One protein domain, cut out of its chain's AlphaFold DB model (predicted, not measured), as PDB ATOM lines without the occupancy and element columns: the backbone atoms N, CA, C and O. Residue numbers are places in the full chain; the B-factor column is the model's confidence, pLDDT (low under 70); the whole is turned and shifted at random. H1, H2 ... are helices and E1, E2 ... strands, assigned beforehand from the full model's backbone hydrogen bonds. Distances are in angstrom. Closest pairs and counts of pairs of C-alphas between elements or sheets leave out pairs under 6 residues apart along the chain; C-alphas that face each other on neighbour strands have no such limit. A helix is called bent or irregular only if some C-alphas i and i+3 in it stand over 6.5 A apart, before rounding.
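AT A GLANCE: This is residues 3 to 77 of the 89 residues of an uncharacterized protein of Leucobacter sp. Ag1 (UniProt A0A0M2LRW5). Two long strands, E1 and E2, run the same way along an elongated, strongly twisted sheet; the short strand E3 fits between them at one end, and the long helix H2 packs alongside E1 toward the other end. The short helix H1 sits at that other end, near the last residue of H2, while E2 bends and folds back as a hairpin into E3. The printed part has 75 residues with two named helices and three named strands in the order H1, E1, H2, E2, E3, and the sheet has the order E1, E3, E2, all antiparallel between neighbours. The class is mixed, helices and strands; the whole is loose, with a radius of gyration of the C-alphas of 14.3 A, and spans 42 by 24 by 17 A.

IN THESE COORDINATES: H1 covers residues 7 to 10, with C-alpha 7 at (242.282, 93.786, -8.476). E1, residues 16 to 24, is 25.6 A long. H2, residues 35 to 52, is 25.8 A long and begins at C-alpha 35, (256.787, 117.830, -7.010). It is neither bent nor irregular, but only just: C-alphas 47 and 50 are 6.4 A apart. E2, residues 56 to 70, is 39.4 A long and bends by 60 degrees at residue 60. E3, residues 74 to 77, ends at C-alpha 77, (264.076, 104.658, -3.633).

HOW THE PARTS SIT: E1 and E2 are the edge strands and E3 is the inner one. E1 and E3 are antiparallel at 171 degrees, with N 22 and O 77 within hydrogen-bond range at 3.0 A. E2 and E3 form a hairpin at 158 degrees, with N 67 and O 76 within hydrogen-bond range at 2.9 A. E1, H2 and E2 make a split strand-helix-strand unit, two strands running the same way with a helix between them in the chain and E3 between them in the sheet; its crossover is right-handed. H2 is on the sheet at a height over the sheet of 7.0 A, in two layers, a helix layer on one face of a sheet. H2 is only just over E1, with 3 of its C-alphas, and only just along the strands, at 29 degrees to E1 on the local plane. The closest C-alphas of H2 and E1 are those of Ala 45 and Val 18, 5.8 A apart. H1 and H2 are close but not clearly touching; their closest C-alphas, those of Ala 7 and Glu 52, are 4.5 A apart. H1 only grazes the sheet. In H2, 11 of 14 O i to N i+4 pairs are within hydrogen-bond range; H1 is too short for such a pair.

THE WHOLE: The C-alphas farthest apart, those of Pro 55 and Asp 71, are 43.4 A apart. The printed part has no cut and no long link. The mean pLDDT of the printed part is 73.4; the residues under 70 are 20 to 33, 35, 45 to 46, 55 to 56 and 72 to 74.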
ATOM      1  N   SER A   3     253.994 101.769 -10.285       76.81
ATOM      2  CA  SER A   3     253.140 100.580 -10.296       76.81
ATOM      3  C   SER A   3     251.801 100.906  -9.647       76.81
ATOM      4  O   SER A   3     251.767 101.442  -8.539       76.81
ATOM      5  N   LYS A   4     250.713 100.577 -10.347       76.31
ATOM      6  CA  LYS A   4     249.337 100.838  -9.917       76.31
ATOM      7  C   LYS A   4     248.795  99.755  -8.968       76.31
ATOM      8  O   LYS A   4     249.352  98.651  -8.949       76.31
ATOM      9  N   PRO A   5     247.700 100.030  -8.234       76.75
ATOM     10  CA  PRO A   5     246.988  99.010  -7.471       76.75
ATOM     11  C   PRO A   5     246.445  97.923  -8.406       76.75
ATOM     12  O   PRO A   5     246.310  98.135  -9.608       76.75
ATOM     13  N   THR A   6     246.137  96.744  -7.867       79.69
ATOM     14  CA  THR A   6     245.635  95.622  -8.675       79.69
ATOM     15  C   THR A   6     244.390  94.997  -8.059       79.69
ATOM     16  O   THR A   6     244.312  94.840  -6.835       79.69
ATOM     17  N   ALA A   7     243.468  94.533  -8.901       79.44
ATOM     18  CA  ALA A   7     242.282  93.786  -8.476       79.44
ATOM     19  C   ALA A   7     242.624  92.496  -7.703       79.44
ATOM     20  O   ALA A   7     241.899  92.065  -6.801       79.44
ATOM     21  N   ALA A   8     243.776  91.884  -8.001       81.94
ATOM     22  CA  ALA A   8     244.285  90.728  -7.262       81.94
ATOM     23  C   ALA A   8     244.664  91.063  -5.806       81.94
ATOM     24  O   ALA A   8     244.560  90.198  -4.936       81.94
ATOM     25  N   ALA A   9     245.107  92.293  -5.533       80.50
ATOM     26  CA  ALA A   9     245.331  92.774  -4.172       80.50
ATOM     27  C   ALA A   9     243.997  93.131  -3.492       80.50
ATOM     28  O   ALA A   9     243.762  92.705  -2.360       80.50
ATOM     29  N   ALA A  10     243.093  93.802  -4.217       77.12
ATOM     30  CA  ALA A  10     241.784  94.212  -3.701       77.12
ATOM     31  C   ALA A  10     240.947  93.011  -3.236       77.12
ATOM     32  O   ALA A  10     240.433  92.985  -2.122       77.12
ATOM     33  N   SER A  11     240.893  91.954  -4.053       79.44
ATOM     34  CA  SER A  11     240.184  90.701  -3.734       79.44
ATOM     35  C   SER A  11     240.709  89.968  -2.493       79.44
ATOM     36  O   SER A  11     240.000  89.136  -1.930       79.44
ATOM     37  N   LYS A  12     241.930  90.277  -2.041       83.31
ATOM     38  CA  LYS A  12     242.519  89.742  -0.803       83.31
ATOM     39  C   LYS A  12     242.302  90.658   0.405       83.31
ATOM     40  O   LYS A  12     242.796  90.342   1.484       83.31
ATOM     41  N   GLY A  13     241.608  91.784   0.231       76.81
ATOM     42  CA  GLY A  13     241.428  92.803   1.266       76.81
ATOM     43  C   GLY A  13     242.719  93.538   1.631       76.81
ATOM     44  O   GLY A  13     242.814  94.086   2.727       76.81
ATOM     45  N   ALA A  14     243.728  93.517   0.753       81.62
ATOM     46  CA  ALA A  14     244.929  94.319   0.947       81.62
ATOM     47  C   ALA A  14     244.593  95.815   0.781       81.62
ATOM     48  O   ALA A  14     243.666  96.145   0.037       81.62
ATOM     49  N   PRO A  15     245.318  96.730   1.447       75.62
ATOM     50  CA  PRO A  15     245.190  98.157   1.169       75.62
ATOM     51  C   PRO A  15     245.571  98.457  -0.285       75.62
ATOM     52  O   PRO A  15     246.382  97.745  -0.889       75.62
ATOM     53  N   ALA A  16     245.017  99.533  -0.847       76.19
ATOM     54  CA  ALA A  16     245.483  99.999  -2.145       76.19
ATOM     55  C   ALA A  16     246.898 100.555  -1.988       76.19
ATOM     56  O   ALA A  16     247.134 101.482  -1.211       76.19
ATOM     57  N   GLU A  17     247.825  99.968  -2.737       78.94
ATOM     58  CA  GLU A  17     249.231 100.340  -2.746       78.94
ATOM     59  C   GLU A  17     249.628 100.886  -4.110       78.94
ATOM     60  O   GLU A  17     249.371 100.263  -5.143       78.94
ATOM     61  N   VAL A  18     250.323 102.021  -4.104       70.81
ATOM     62  CA  VAL A  18     251.059 102.505  -5.275       70.81
ATOM     63  C   VAL A  18     252.523 102.565  -4.956       70.81
ATOM     64  O   VAL A  18     252.923 103.153  -3.958       70.81
ATOM     65  N   THR A  19     253.314 101.939  -5.820       72.56
ATOM     66  CA  THR A  19     254.763 101.897  -5.681       72.56
ATOM     67  C   THR A  19     255.406 102.806  -6.719       72.56
ATOM     68  O   THR A  19     255.183 102.635  -7.915       72.56
ATOM     69  N   VAL A  20     256.253 103.732  -6.279       67.94
ATOM     70  CA  VAL A  20     257.134 104.514  -7.156       67.94
ATOM     71  C   VAL A  20     258.562 104.059  -6.920       67.94
ATOM     72  O   VAL A  20     259.087 104.212  -5.821       67.94
ATOM     73  N   LEU A  21     259.173 103.500  -7.960       69.38
ATOM     74  CA  LEU A  21     260.593 103.170  -8.009       69.38
ATOM     75  C   LEU A  21     261.328 104.248  -8.784       69.38
ATOM     76  O   LEU A  21     260.959 104.571  -9.920       69.38
ATOM     77  N   THR A  22     262.378 104.785  -8.199       68.19
ATOM     78  CA  THR A  22     263.172 105.831  -8.833       68.19
ATOM     79  C   THR A  22     264.617 105.738  -8.392       68.19
ATOM     80  O   THR A  22     264.925 105.322  -7.277       68.19
ATOM     81  N   THR A  23     265.497 106.095  -9.312       64.88
ATOM     82  CA  THR A  23     266.938 105.995  -9.160       64.88
ATOM     83  C   THR A  23     267.472 107.416  -9.148       64.88
ATOM     84  O   THR A  23     267.319 108.133 -10.136       64.88
ATOM     85  N   SER A  24     268.064 107.834  -8.033       65.69
ATOM     86  CA  SER A  24     268.688 109.152  -7.907       65.69
ATOM     87  C   SER A  24     270.181 108.994  -7.668       65.69
ATOM     88  O   SER A  24     270.612 108.131  -6.903       65.69
ATOM     89  N   THR A  25     270.976 109.829  -8.330       55.81
ATOM     90  CA  THR A  25     272.437 109.834  -8.194       55.81
ATOM     91  C   THR A  25     272.932 110.728  -7.054       55.81
ATOM     92  O   THR A  25     274.123 110.772  -6.759       55.81
ATOM     93  N   LEU A  26     272.032 111.468  -6.399       58.25
ATOM     94  CA  LEU A  26     272.373 112.401  -5.328       58.25
ATOM     95  C   LEU A  26     271.401 112.227  -4.159       58.25
ATOM     96  O   LEU A  26     270.188 112.329  -4.332       58.25
ATOM     97  N   ARG A  27     271.935 112.036  -2.943       57.50
ATOM     98  CA  ARG A  27     271.148 111.979  -1.690       57.50
ATOM     99  C   ARG A  27     270.226 113.188  -1.497       57.50
ATOM    100  O   ARG A  27     269.214 113.069  -0.822       57.50
ATOM    101  N   GLU A  28     270.592 114.327  -2.079       58.25
ATOM    102  CA  GLU A  28     269.889 115.609  -1.957       58.25
ATOM    103  C   GLU A  28     268.751 115.775  -2.975       58.25
ATOM    104  O   GLU A  28     267.843 116.572  -2.757       58.25
ATOM    105  N   GLN A  29     268.743 114.999  -4.063       60.31
ATOM    106  CA  GLN A  29     267.635 114.966  -5.020       60.31
ATOM    107  C   GLN A  29     266.716 113.804  -4.675       60.31
ATOM    108  O   GLN A  29     266.625 112.803  -5.396       60.31
ATOM    109  N   LYS A  30     266.075 113.923  -3.511       60.12
ATOM    110  CA  LYS A  30     265.005 113.010  -3.147       60.12
ATOM    111  C   LYS A  30     263.792 113.245  -4.055       60.12
ATOM    112  O   LYS A  30     263.455 114.392  -4.333       60.12
ATOM    113  N   PRO A  31     263.098 112.185  -4.478       60.78
ATOM    114  CA  PRO A  31     261.877 112.266  -5.285       60.78
ATOM    115  C   PRO A  31     260.748 113.095  -4.666       60.78
ATOM    116  O   PRO A  31     259.939 113.646  -5.399       60.78
ATOM    117  N   GLU A  32     260.708 113.227  -3.338       64.19
ATOM    118  CA  GLU A  32     259.791 114.140  -2.637       64.19
ATOM    119  C   GLU A  32     260.052 115.629  -2.940       64.19
ATOM    120  O   GLU A  32     259.172 116.458  -2.735       64.19
ATOM    121  N   HIS A  33     261.238 115.969  -3.454       68.31
ATOM    122  CA  HIS A  33     261.584 117.310  -3.934       68.31
ATOM    123  C   HIS A  33     261.278 117.513  -5.429       68.31
ATOM    124  O   HIS A  33     261.377 118.636  -5.919       68.31
ATOM    125  N   ASP A  34     260.895 116.455  -6.151       72.75
ATOM    126  CA  ASP A  34     260.358 116.537  -7.511       72.75
ATOM    127  C   ASP A  34     258.826 116.480  -7.444       72.75
ATOM    128  O   ASP A  34     258.196 115.427  -7.601       72.75
ATOM    129  N   GLU A  35     258.232 117.649  -7.181       68.25
ATOM    130  CA  GLU A  35     256.787 117.830  -7.010       68.25
ATOM    131  C   GLU A  35     255.982 117.246  -8.182       68.25
ATOM    132  O   GLU A  35     254.934 116.642  -7.962       68.25
ATOM    133  N   VAL A  36     256.499 117.325  -9.414       77.50
ATOM    134  CA  VAL A  36     255.817 116.825 -10.620       77.50
ATOM    135  C   VAL A  36     255.765 115.297 -10.636       77.50
ATOM    136  O   VAL A  36     254.728 114.706 -10.956       77.50
ATOM    137  N   THR A  37     256.870 114.632 -10.290       71.88
ATOM    138  CA  THR A  37     256.910 113.163 -10.216       71.88
ATOM    139  C   THR A  37     256.000 112.645  -9.103       71.88
ATOM    140  O   THR A  37     255.273 111.666  -9.308       71.88
ATOM    141  N   PHE A  38     255.998 113.315  -7.949       73.25
ATOM    142  CA  PHE A  38     255.186 112.927  -6.797       73.25
ATOM    143  C   PHE A  38     253.687 113.175  -7.033       73.25
ATOM    144  O   PHE A  38     252.868 112.295  -6.754       73.25
ATOM    145  N   GLU A  39     253.322 114.316  -7.626       76.31
ATOM    146  CA  GLU A  39     251.944 114.635  -8.018       76.31
ATOM    147  C   GLU A  39     251.421 113.629  -9.046       76.31
ATOM    148  O   GLU A  39     250.336 113.070  -8.878       76.31
ATOM    149  N   LYS A  40     252.216 113.316 -10.078       76.62
ATOM    150  CA  LYS A  40     251.831 112.334 -11.098       76.62
ATOM    151  C   LYS A  40     251.635 110.941 -10.505       76.62
ATOM    152  O   LYS A  40     250.708 110.239 -10.907       76.62
ATOM    153  N   ALA A  41     252.483 110.537  -9.560       71.69
ATOM    154  CA  ALA A  41     252.338 109.265  -8.860       71.69
ATOM    155  C   ALA A  41     251.071 109.209  -8.003       71.69
ATOM    156  O   ALA A  41     250.329 108.230  -8.087       71.69
ATOM    157  N   ALA A  42     250.789 110.266  -7.238       72.88
ATOM    158  CA  ALA A  42     249.574 110.369  -6.439       72.88
ATOM    159  C   ALA A  42     248.310 110.405  -7.316       72.88
ATOM    160  O   ALA A  42     247.327 109.732  -7.013       72.88
ATOM    161  N   HIS A  43     248.339 111.134  -8.433       76.81
ATOM    162  CA  HIS A  43     247.212 111.205  -9.361       76.81
ATOM    163  C   HIS A  43     246.927 109.846 -10.006       76.81
ATOM    164  O   HIS A  43     245.788 109.388  -9.985       76.81
ATOM    165  N   LEU A  44     247.965 109.174 -10.515       70.12
ATOM    166  CA  LEU A  44     247.847 107.849 -11.128       70.12
ATOM    167  C   LEU A  44     247.386 106.797 -10.108       70.12
ATOM    168  O   LEU A  44     246.644 105.886 -10.460       70.12
ATOM    169  N   ALA A  45     247.765 106.952  -8.836       66.75
ATOM    170  CA  ALA A  45     247.259 106.124  -7.750       66.75
ATOM    171  C   ALA A  45     245.756 106.264  -7.538       66.75
ATOM    172  O   ALA A  45     245.053 105.263  -7.434       66.75
ATOM    173  N   LEU A  46     245.267 107.500  -7.481       69.12
ATOM    174  CA  LEU A  46     243.867 107.788  -7.193       69.12
ATOM    175  C   LEU A  46     242.945 107.436  -8.368       69.12
ATOM    176  O   LEU A  46     241.835 106.960  -8.144       69.12
ATOM    177  N   THR A  47     243.392 107.637  -9.611       73.00
ATOM    178  CA  THR A  47     242.566 107.376 -10.801       73.00
ATOM    179  C   THR A  47     242.510 105.901 -11.191       73.00
ATOM    180  O   THR A  47     241.464 105.436 -11.640       73.00
ATOM    181  N   GLU A  48     243.591 105.143 -10.988       74.06
ATOM    182  CA  GLU A  48     243.643 103.719 -11.350       74.06
ATOM    183  C   GLU A  48     243.138 102.785 -10.241       74.06
ATOM    184  O   GLU A  48     242.888 101.614 -10.505       74.06
ATOM    185  N   ALA A  49     242.965 103.253  -9.003       70.25
ATOM    186  CA  ALA A  49     242.510 102.382  -7.919       70.25
ATOM    187  C   ALA A  49     241.025 102.000  -8.013       70.25
ATOM    188  O   ALA A  49     240.669 100.844  -7.775       70.25
ATOM    189  N   ALA A  50     240.164 102.951  -8.382       72.50
ATOM    190  CA  ALA A  50     238.726 102.726  -8.521       72.50
ATOM    191  C   ALA A  50     238.375 101.573  -9.488       72.50
ATOM    192  O   ALA A  50     237.652 100.664  -9.071       72.50
ATOM    193  N   PRO A  51     238.909 101.515 -10.731       77.69
ATOM    194  CA  PRO A  51     238.627 100.400 -11.640       77.69
ATOM    195  C   PRO A  51     239.193  99.050 -11.166       77.69
ATOM    196  O   PRO A  51     238.748  98.007 -11.634       77.69
ATOM    197  N   GLU A  52     240.139  99.047 -10.225       80.06
ATOM    198  CA  GLU A  52     240.755  97.838  -9.662       80.06
ATOM    199  C   GLU A  52     240.012  97.325  -8.411       80.06
ATOM    200  O   GLU A  52     240.481  96.404  -7.744       80.06
ATOM    201  N   GLY A  53     238.839  97.886  -8.092       73.62
ATOM    202  CA  GLY A  53     237.985  97.423  -6.992       73.62
ATOM    203  C   GLY A  53     238.188  98.164  -5.671       73.62
ATOM    204  O   GLY A  53     237.781  97.654  -4.628       73.62
ATOM    205  N   TYR A  54     238.788  99.358  -5.704       76.94
ATOM    206  CA  TYR A  54     238.906 100.250  -4.550       76.94
ATOM    207  C   TYR A  54     238.001 101.481  -4.719       76.94
ATOM    208  O   TYR A  54     238.471 102.529  -5.163       76.94
ATOM    209  N   PRO A  55     236.700 101.376  -4.399       67.38
ATOM    210  CA  PRO A  55     235.711 102.386  -4.781       67.38
ATOM    211  C   PRO A  55     235.879 103.721  -4.043       67.38
ATOM    212  O   PRO A  55     235.651 104.783  -4.617       67.38
ATOM    213  N   LEU A  56     236.324 103.680  -2.784       69.12
ATOM    214  CA  LEU A  56     236.604 104.858  -1.970       69.12
ATOM    215  C   LEU A  56     237.971 104.704  -1.318       69.12
ATOM    216  O   LEU A  56     238.173 103.810  -0.496       69.12
ATOM    217  N   LEU A  57     238.891 105.595  -1.680       73.00
ATOM    218  CA  LEU A  57     240.224 105.657  -1.101       73.00
ATOM    219  C   LEU A  57     240.384 106.898  -0.232       73.00
ATOM    220  O   LEU A  57     240.251 108.025  -0.710       73.00
ATOM    221  N   ALA A  58     240.746 106.688   1.031       76.69
ATOM    222  CA  ALA A  58     241.265 107.739   1.893       76.69
ATOM    223  C   ALA A  58     242.789 107.613   1.965       76.69
ATOM    224  O   ALA A  58     243.314 106.550   2.297       76.69
ATOM    225  N   PHE A  59     243.512 108.689   1.644       79.19
ATOM    226  CA  PHE A  59     244.963 108.708   1.820       79.19
ATOM    227  C   PHE A  59     245.317 108.474   3.292       79.19
ATOM    228  O   PHE A  59     244.784 109.153   4.171       79.19
ATOM    229  N   LYS A  60     246.238 107.539   3.541       84.19
ATOM    230  CA  LYS A  60     246.701 107.199   4.889       84.19
ATOM    231  C   LYS A  60     248.123 107.679   5.145       84.19
ATOM    232  O   LYS A  60     248.366 108.420   6.094       84.19
ATOM    233  N   SER A  61     249.073 107.234   4.326       83.12
ATOM    234  CA  SER A  61     250.499 107.518   4.522       83.12
ATOM    235  C   SER A  61     251.317 107.233   3.265       83.12
ATOM    236  O   SER A  61     250.924 106.402   2.447       83.12
ATOM    237  N   VAL A  62     252.503 107.836   3.176       82.12
ATOM    238  CA  VAL A  62     253.568 107.421   2.251       82.12
ATOM    239  C   VAL A  62     254.724 106.852   3.064       82.12
ATOM    240  O   VAL A  62     255.149 107.475   4.033       82.12
ATOM    241  N   THR A  63     255.225 105.677   2.682       84.88
ATOM    242  CA  THR A  63     256.420 105.067   3.289       84.88
ATOM    243  C   THR A  63     257.570 105.061   2.286       84.88
ATOM    244  O   THR A  63     257.387 104.614   1.155       84.88
ATOM    245  N   GLU A  64     258.742 105.542   2.700       83.19
ATOM    246  CA  GLU A  64     259.990 105.524   1.925       83.19
ATOM    247  C   GLU A  64     260.831 104.293   2.304       83.19
ATOM    248  O   GLU A  64     261.017 103.995   3.485       83.19
ATOM    249  N   PHE A  65     261.380 103.609   1.301       82.94
ATOM    250  CA  PHE A  65     262.405 102.582   1.461       82.94
ATOM    251  C   PHE A  65     263.585 102.882   0.537       82.94
ATOM    252  O   PHE A  65     263.386 103.242  -0.622       82.94
ATOM    253  N   ILE A  66     264.808 102.661   1.020       80.31
ATOM    254  CA  ILE A  66     266.008 102.604   0.177       80.31
ATOM    255  C   ILE A  66     266.215 101.132  -0.181       80.31
ATOM    256  O   ILE A  66     266.504 100.315   0.695       80.31
ATOM    257  N   THR A  67     265.992 100.771  -1.443       80.50
ATOM    258  CA  THR A  67     266.057  99.376  -1.913       80.50
ATOM    259  C   THR A  67     267.443  98.992  -2.411       80.50
ATOM    260  O   THR A  67     267.796  97.812  -2.377       80.50
ATOM    261  N   HIS A  68     268.241  99.972  -2.835       79.62
ATOM    262  CA  HIS A  68     269.605  99.761  -3.299       79.62
ATOM    263  C   HIS A  68     270.474 100.997  -3.045       79.62
ATOM    264  O   HIS A  68     270.017 102.124  -3.230       79.62
ATOM    265  N   GLU A  69     271.729 100.773  -2.656       79.00
ATOM    266  CA  GLU A  69     272.768 101.795  -2.526       79.00
ATOM    267  C   GLU A  69     274.047 101.270  -3.190       79.00
ATOM    268  O   GLU A  69     274.547 100.213  -2.807       79.00
ATOM    269  N   ASP A  70     274.554 101.997  -4.187       80.00
ATOM    270  CA  ASP A  70     275.813 101.684  -4.876       80.00
ATOM    271  C   ASP A  70     276.873 102.729  -4.518       80.00
ATOM    272  O   ASP A  70     276.729 103.894  -4.901       80.00
ATOM    273  N   ASP A  71     277.887 102.319  -3.748       72.31
ATOM    274  CA  ASP A  71     279.134 103.036  -3.412       72.31
ATOM    275  C   ASP A  71     279.004 104.575  -3.260       72.31
ATOM    276  O   ASP A  71     279.836 105.365  -3.719       72.31
ATOM    277  N   GLY A  72     277.916 105.025  -2.619       65.06
ATOM    278  CA  GLY A  72     277.602 106.434  -2.353       65.06
ATOM    279  C   GLY A  72     277.170 107.274  -3.565       65.06
ATOM    280  O   GLY A  72     277.081 108.497  -3.448       65.06
ATOM    281  N   ARG A  73     276.918 106.656  -4.724       66.88
ATOM    282  CA  ARG A  73     276.625 107.337  -5.998       66.88
ATOM    283  C   ARG A  73     275.212 107.151  -6.505       66.88
ATOM    284  O   ARG A  73     274.754 108.006  -7.248       66.88
ATOM    285  N   THR A  74     274.544 106.057  -6.158       67.06
ATOM    286  CA  THR A  74     273.181 105.803  -6.631       67.06
ATOM    287  C   THR A  74     272.341 105.225  -5.511       67.06
ATOM    288  O   THR A  74     272.719 104.223  -4.910       67.06
ATOM    289  N   LEU A  75     271.193 105.850  -5.261       72.69
ATOM    290  CA  LEU A  75     270.160 105.339  -4.375       72.69
ATOM    291  C   LEU A  75     268.927 104.986  -5.200       72.69
ATOM    292  O   LEU A  75     268.414 105.809  -5.965       72.69
ATOM    293  N   GLU A  76     268.453 103.757  -5.038       77.50
ATOM    294  CA  GLU A  76     267.126 103.369  -5.492       77.50
ATOM    295  C   GLU A  76     266.147 103.560  -4.339       77.50
ATOM    296  O   GLU A  76     266.297 102.973  -3.263       77.50
ATOM    297  N   TYR A  77     265.150 104.405  -4.574       75.00
ATOM    298  CA  TYR A  77     264.076 104.658  -3.633       75.00
ATOM    299  C   TYR A  77     262.808 103.949  -4.088       75.00
ATOM    300  O   TYR A  77     262.432 103.992  -5.266       75.00
TER     301      TYR A  77